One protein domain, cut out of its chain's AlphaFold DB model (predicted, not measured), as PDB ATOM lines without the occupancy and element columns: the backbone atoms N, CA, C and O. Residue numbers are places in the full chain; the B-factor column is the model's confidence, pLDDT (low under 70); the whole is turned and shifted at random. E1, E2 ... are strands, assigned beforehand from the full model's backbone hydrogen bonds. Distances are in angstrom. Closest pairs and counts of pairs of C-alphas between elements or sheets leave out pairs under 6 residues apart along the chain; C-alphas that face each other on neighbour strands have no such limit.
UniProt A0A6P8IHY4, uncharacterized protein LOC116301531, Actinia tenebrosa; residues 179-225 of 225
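AT A GLANCE: This is residues 179 to 225 of the 225 residues of the protein "uncharacterized protein LOC116301531" of Actinia tenebrosa (UniProt A0A6P8IHY4). With little regular structure, this is one small antiparallel sheet of three strands, E1, E2 and E3, with a long unnamed lead-in, residues 179 to 191, and a short tail, residues 221 to 225. The printed part has 47 residues, 18 of them in strands, with no named helix; the class is all strand. The strands form a meander E1 E2 E3, each the antiparallel neighbour of the one before. The whole is loose, with a radius of gyration of the C-alphas of 12.2 A, and spans 38 by 20 by 16 A.

HOW THE PARTS SIT: E1, residues 192 to 198, and E2, residues 207 to 212, form a hairpin at 167 degrees; N 193 and O 211, 2.8 A apart, are within hydrogen-bond range. E2 and E3, residues 216 to 220, form another at 160 degrees, with N 208 and O 219 within range at 2.9 A.

IN THESE COORDINATES: From first to last C-alpha, E1 measures 17.4 A from (-33.723, -18.096, 15.939), E2 16.3 A, and E3 13.4 A, ending at (-37.041, -2.287, 21.983).

THE WHOLE: The farthest C-alphas, of Asn 189 and Glu 225, are 39.2 A apart. The printed part has no cut. Residues 222 to 225 have pLDDT under 70.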
ATOM      1  N   THR A 179     -44.955  -6.387  31.252       83.12
ATOM      2  CA  THR A 179     -44.289  -7.511  31.909       83.12
ATOM      3  C   THR A 179     -44.701  -8.776  31.184       83.12
ATOM      4  O   THR A 179     -45.893  -9.027  31.009       83.12
ATOM      5  N   ILE A 180     -43.723  -9.593  30.801       84.31
ATOM      6  CA  ILE A 180     -43.955 -10.889  30.165       84.31
ATOM      7  C   ILE A 180     -43.226 -11.953  30.976       84.31
ATOM      8  O   ILE A 180     -42.070 -11.784  31.353       84.31
ATOM      9  N   SER A 181     -43.917 -13.056  31.249       82.88
ATOM     10  CA  SER A 181     -43.350 -14.242  31.883       82.88
ATOM     11  C   SER A 181     -43.895 -15.469  31.172       82.88
ATOM     12  O   SER A 181     -45.107 -15.674  31.128       82.88
ATOM     13  N   MET A 182     -43.006 -16.257  30.569       84.88
ATOM     14  CA  MET A 182     -43.378 -17.441  29.802       84.88
ATOM     15  C   MET A 182     -42.304 -18.524  29.892       84.88
ATOM     16  O   MET A 182     -41.119 -18.234  30.049       84.88
ATOM     17  N   TRP A 183     -42.731 -19.778  29.745       85.31
ATOM     18  CA  TRP A 183     -41.847 -20.923  29.542       85.31
ATOM     19  C   TRP A 183     -41.912 -21.338  28.080       85.31
ATOM     20  O   TRP A 183     -43.002 -21.548  27.550       85.31
ATOM     21  N   VAL A 184     -40.754 -21.486  27.441       88.75
ATOM     22  CA  VAL A 184     -40.667 -21.840  26.023       88.75
ATOM     23  C   VAL A 184     -39.839 -23.102  25.849       88.75
ATOM     24  O   VAL A 184     -38.746 -23.226  26.398       88.75
ATOM     25  N   GLN A 185     -40.356 -24.024  25.042       89.19
ATOM     26  CA  GLN A 185     -39.611 -25.170  24.540       89.19
ATOM     27  C   GLN A 185     -39.272 -24.926  23.064       89.19
ATOM     28  O   GLN A 185     -40.110 -25.135  22.191       89.19
ATOM     29  N   ALA A 186     -38.053 -24.455  22.800       87.81
ATOM     30  CA  ALA A 186     -37.573 -24.146  21.453       87.81
ATOM     31  C   ALA A 186     -37.110 -25.404  20.691       87.81
ATOM     32  O   ALA A 186     -36.698 -26.398  21.298       87.81
ATOM     33  N   ASP A 187     -37.143 -25.355  19.356       86.69
ATOM     34  CA  ASP A 187     -36.559 -26.397  18.508       86.69
ATOM     35  C   ASP A 187     -35.038 -26.190  18.397       86.69
ATOM     36  O   ASP A 187     -34.599 -25.184  17.845       86.69
ATOM     37  N   PRO A 188     -34.197 -27.141  18.837       85.69
ATOM     38  CA  PRO A 188     -32.743 -26.961  18.835       85.69
ATOM     39  C   PRO A 188     -32.135 -26.807  17.431       85.69
ATOM     40  O   PRO A 188     -30.983 -26.391  17.294       85.69
ATOM     41  N   ASN A 189     -32.881 -27.167  16.382       88.69
ATOM     42  CA  ASN A 189     -32.406 -27.108  15.001       88.69
ATOM     43  C   ASN A 189     -32.629 -25.747  14.338       88.69
ATOM     44  O   ASN A 189     -32.098 -25.517  13.254       88.69
ATOM     45  N   THR A 190     -33.399 -24.864  14.967       87.31
ATOM     46  CA  THR A 190     -33.703 -23.540  14.431       87.31
ATOM     47  C   THR A 190     -32.767 -22.516  15.079       87.31
ATOM     48  O   THR A 190     -32.543 -22.547  16.290       87.31
ATOM     49  N   ASP A 191     -32.152 -21.653  14.266       90.00
ATOM     50  CA  ASP A 191     -31.155 -20.678  14.734       90.00
ATOM     51  C   ASP A 191     -31.771 -19.579  15.608       90.00
ATOM     52  O   ASP A 191     -31.144 -19.146  16.579       90.00
ATOM     53  N   GLU A 192     -33.005 -19.183  15.287       91.12
ATOM     54  CA  GLU A 192     -33.723 -18.096  15.939       91.12
ATOM     55  C   GLU A 192     -35.227 -18.386  16.051       91.12
ATOM     56  O   GLU A 192     -35.837 -18.905  15.117       91.12
ATOM     57  N   HIS A 193     -35.833 -18.050  17.191       91.38
ATOM     58  CA  HIS A 193     -37.273 -18.166  17.424       91.38
ATOM     59  C   HIS A 193     -37.836 -16.856  17.964       91.38
ATOM     60  O   HIS A 193     -37.476 -16.454  19.070       91.38
ATOM     61  N   SER A 194     -38.781 -16.249  17.253       91.50
ATOM     62  CA  SER A 194     -39.576 -15.136  17.776       91.50
ATOM     63  C   SER A 194     -40.613 -15.667  18.767       91.50
ATOM     64  O   SER A 194     -41.429 -16.523  18.424       91.50
ATOM     65  N   LEU A 195     -40.561 -15.191  20.011       91.69
ATOM     66  CA  LEU A 195     -41.450 -15.633  21.091       91.69
ATOM     67  C   LEU A 195     -42.606 -14.674  21.330       91.69
ATOM     68  O   LEU A 195     -43.703 -15.090  21.697       91.69
ATOM     69  N   PHE A 196     -42.327 -13.386  21.176       92.56
ATOM     70  CA  PHE A 196     -43.268 -12.308  21.400       92.56
ATOM     71  C   PHE A 196     -42.859 -11.118  20.539       92.56
ATOM     72  O   PHE A 196     -41.683 -10.758  20.525       92.56
ATOM     73  N   CYS A 197     -43.838 -10.501  19.888       91.50
ATOM     74  CA  CYS A 197     -43.687  -9.207  19.237       91.50
ATOM     75  C   CYS A 197     -44.868  -8.317  19.634       91.50
ATOM     76  O   CYS A 197     -46.002  -8.791  19.745       91.50
ATOM     77  N   TYR A 198     -44.598  -7.032  19.825       90.44
ATOM     78  CA  TYR A 198     -45.594  -5.978  19.944       90.44
ATOM     79  C   TYR A 198     -45.332  -4.961  18.839       90.44
ATOM     80  O   TYR A 198     -44.243  -4.394  18.779       90.44
ATOM     81  N   GLY A 199     -46.334  -4.752  17.989       89.38
ATOM     82  CA  GLY A 199     -46.295  -3.776  16.911       89.38
ATOM     83  C   GLY A 199     -47.207  -2.587  17.195       89.38
ATOM     84  O   GLY A 199     -48.283  -2.723  17.783       89.38
ATOM     85  N   THR A 200     -46.776  -1.417  16.750       85.94
ATOM     86  CA  THR A 200     -47.556  -0.185  16.667       85.94
ATOM     87  C   THR A 200     -48.036   0.040  15.227       85.94
ATOM     88  O   THR A 200     -47.778  -0.747  14.317       85.94
ATOM     89  N   VAL A 201     -48.763   1.135  14.991       82.25
ATOM     90  CA  VAL A 201     -49.165   1.532  13.627       82.25
ATOM     91  C   VAL A 201     -47.950   1.944  12.782       82.25
ATOM     92  O   VAL A 201     -47.993   1.852  11.556       82.25
ATOM     93  N   SER A 202     -46.888   2.424  13.429       83.06
ATOM     94  CA  SER A 202     -45.670   2.921  12.784       83.06
ATOM     95  C   SER A 202     -44.571   1.871  12.658       83.06
ATOM     96  O   SER A 202     -43.807   1.939  11.699       83.06
ATOM     97  N   ASP A 203     -44.504   0.916  13.585       83.62
ATOM     98  CA  ASP A 203     -43.467  -0.113  13.621       83.62
ATOM     99  C   ASP A 203     -44.078  -1.479  13.937       83.62
ATOM    100  O   ASP A 203     -44.765  -1.646  14.941       83.62
ATOM    101  N   ALA A 204     -43.832  -2.470  13.082       83.56
ATOM    102  CA  ALA A 204     -44.347  -3.820  13.280       83.56
ATOM    103  C   ALA A 204     -43.658  -4.559  14.443       83.56
ATOM    104  O   ALA A 204     -44.270  -5.466  15.009       83.56
ATOM    105  N   ASP A 205     -42.437  -4.158  14.811       86.75
ATOM    106  CA  ASP A 205     -41.572  -4.849  15.772       86.75
ATOM    107  C   ASP A 205     -41.036  -3.890  16.857       86.75
ATOM    108  O   ASP A 205     -39.896  -4.006  17.303       86.75
ATOM    109  N   GLU A 206     -41.881  -2.962  17.323       90.62
ATOM    110  CA  GLU A 206     -41.560  -1.981  18.378       90.62
ATOM    111  C   GLU A 206     -40.952  -2.634  19.633       90.62
ATOM    112  O   GLU A 206     -40.024  -2.105  20.244       90.62
ATOM    113  N   ILE A 207     -41.473  -3.794  20.041       92.31
ATOM    114  CA  ILE A 207     -40.858  -4.632  21.076       92.31
ATOM    115  C   ILE A 207     -40.799  -6.056  20.551       92.31
ATOM    116  O   ILE A 207     -41.837  -6.635  20.222       92.31
ATOM    117  N   SER A 208     -39.616  -6.662  20.561       93.56
ATOM    118  CA  SER A 208     -39.430  -8.052  20.159       93.56
ATOM    119  C   SER A 208     -38.662  -8.845  21.220       93.56
ATOM    120  O   SER A 208     -37.727  -8.369  21.867       93.56
ATOM    121  N   VAL A 209     -39.097 -10.084  21.446       94.44
ATOM    122  CA  VAL A 209     -38.391 -11.059  22.277       94.44
ATOM    123  C   VAL A 209     -38.152 -12.296  21.440       94.44
ATOM    124  O   VAL A 209     -39.101 -12.965  21.015       94.44
ATOM    125  N   TYR A 210     -36.884 -12.636  21.248       93.50
ATOM    126  CA  TYR A 210     -36.496 -13.803  20.473       93.50
ATOM    127  C   TYR A 210     -35.393 -14.609  21.158       93.50
ATOM    128  O   TYR A 210     -34.601 -14.112  21.963       93.50
ATOM    129  N   LEU A 211     -35.375 -15.908  20.873       94.06
ATOM    130  CA  LEU A 211     -34.352 -16.839  21.328       94.06
ATOM    131  C   LEU A 211     -33.406 -17.146  20.185       94.06
ATOM    132  O   LEU A 211     -33.840 -17.640  19.149       94.06
ATOM    133  N   THR A 212     -32.116 -16.965  20.426       91.69
ATOM    134  CA  THR A 212     -31.073 -17.574  19.603       91.69
ATOM    135  C   THR A 212     -30.642 -18.907  20.219       91.69
ATOM    136  O   THR A 212     -31.040 -19.268  21.329       91.69
ATOM    137  N   LYS A 213     -29.744 -19.626  19.542       87.81
ATOM    138  CA  LYS A 213     -29.114 -20.840  20.092       87.81
ATOM    139  C   LYS A 213     -28.356 -20.639  21.409       87.81
ATOM    140  O   LYS A 213     -28.090 -21.623  22.095       87.81
ATOM    141  N   VAL A 214     -27.952 -19.412  21.736       88.69
ATOM    142  CA  VAL A 214     -27.002 -19.142  22.832       88.69
ATOM    143  C   VAL A 214     -27.507 -18.135  23.855       88.69
ATOM    144  O   VAL A 214     -27.054 -18.162  24.996       88.69
ATOM    145  N   TYR A 215     -28.423 -17.253  23.472       91.19
ATOM    146  CA  TYR A 215     -28.931 -16.201  24.345       91.19
ATOM    147  C   TYR A 215     -30.348 -15.780  23.955       91.19
ATOM    148  O   TYR A 215     -30.775 -15.934  22.810       91.19
ATOM    149  N   THR A 216     -31.055 -15.219  24.930       91.62
ATOM    150  CA  THR A 216     -32.336 -14.536  24.741       91.62
ATOM    151  C   THR A 216     -32.083 -13.062  24.467       91.62
ATOM    152  O   THR A 216     -31.237 -12.458  25.130       91.62
ATOM    153  N   VAL A 217     -32.832 -12.481  23.536       93.69
ATOM    154  CA  VAL A 217     -32.810 -11.047  23.246       93.69
ATOM    155  C   VAL A 217     -34.156 -10.433  23.595       93.69
ATOM    156  O   VAL A 217     -35.200 -11.021  23.322       93.69
ATOM    157  N   LEU A 218     -34.099  -9.256  24.213       92.75
ATOM    158  CA  LEU A 218     -35.190  -8.294  24.275       92.75
ATOM    159  C   LEU A 218     -34.720  -7.068  23.495       92.75
ATOM    160  O   LEU A 218     -33.747  -6.428  23.900       92.75
ATOM    161  N   GLU A 219     -35.397  -6.772  22.397       92.38
ATOM    162  CA  GLU A 219     -35.173  -5.584  21.586       92.38
ATOM    163  C   GLU A 219     -36.365  -4.646  21.758       92.38
ATOM    164  O   GLU A 219     -37.521  -5.072  21.800       92.38
ATOM    165  N   ILE A 220     -36.062  -3.365  21.928       89.56
ATOM    166  CA  ILE A 220     -37.041  -2.287  21.983       89.56
ATOM    167  C   ILE A 220     -36.572  -1.298  20.930       89.56
ATOM    168  O   ILE A 220     -35.431  -0.831  21.015       89.56
ATOM    169  N   ALA A 221     -37.408  -1.047  19.928       85.00
ATOM    170  CA  ALA A 221     -37.108  -0.098  18.874       85.00
ATOM    171  C   ALA A 221     -36.834   1.269  19.509       85.00
ATOM    172  O   ALA A 221     -37.627   1.788  20.297       85.00
ATOM    173  N   ASP A 222     -35.664   1.833  19.216       68.81
ATOM    174  CA  ASP A 222     -35.309   3.160  19.697       68.81
ATOM    175  C   ASP A 222     -36.180   4.162  18.934       68.81
ATOM    176  O   ASP A 222     -35.952   4.446  17.753       68.81
ATOM    177  N   THR A 223     -37.181   4.722  19.608       55.34
ATOM    178  CA  THR A 223     -37.837   5.949  19.159       55.34
ATOM    179  C   THR A 223     -36.852   7.097  19.370       55.34
ATOM    180  O   THR A 223     -36.943   7.866  20.323       55.34
ATOM    181  N   MET A 224     -35.851   7.202  18.491       40.88
ATOM    182  CA  MET A 224     -35.147   8.468  18.327       40.88
ATOM    183  C   MET A 224     -36.159   9.479  17.777       40.88
ATOM    184  O   MET A 224     -36.500   9.431  16.594       40.88
ATOM    185  N   GLU A 225     -36.671  10.337  18.665       42.03
ATOM    186  CA  GLU A 225     -37.331  11.606  18.319       42.03
ATOM    187  C   GLU A 225     -36.470  12.468  17.380       42.03
ATOM    188  O   GLU A 225     -35.234  12.553  17.589       42.03
TER     189      GLU A 225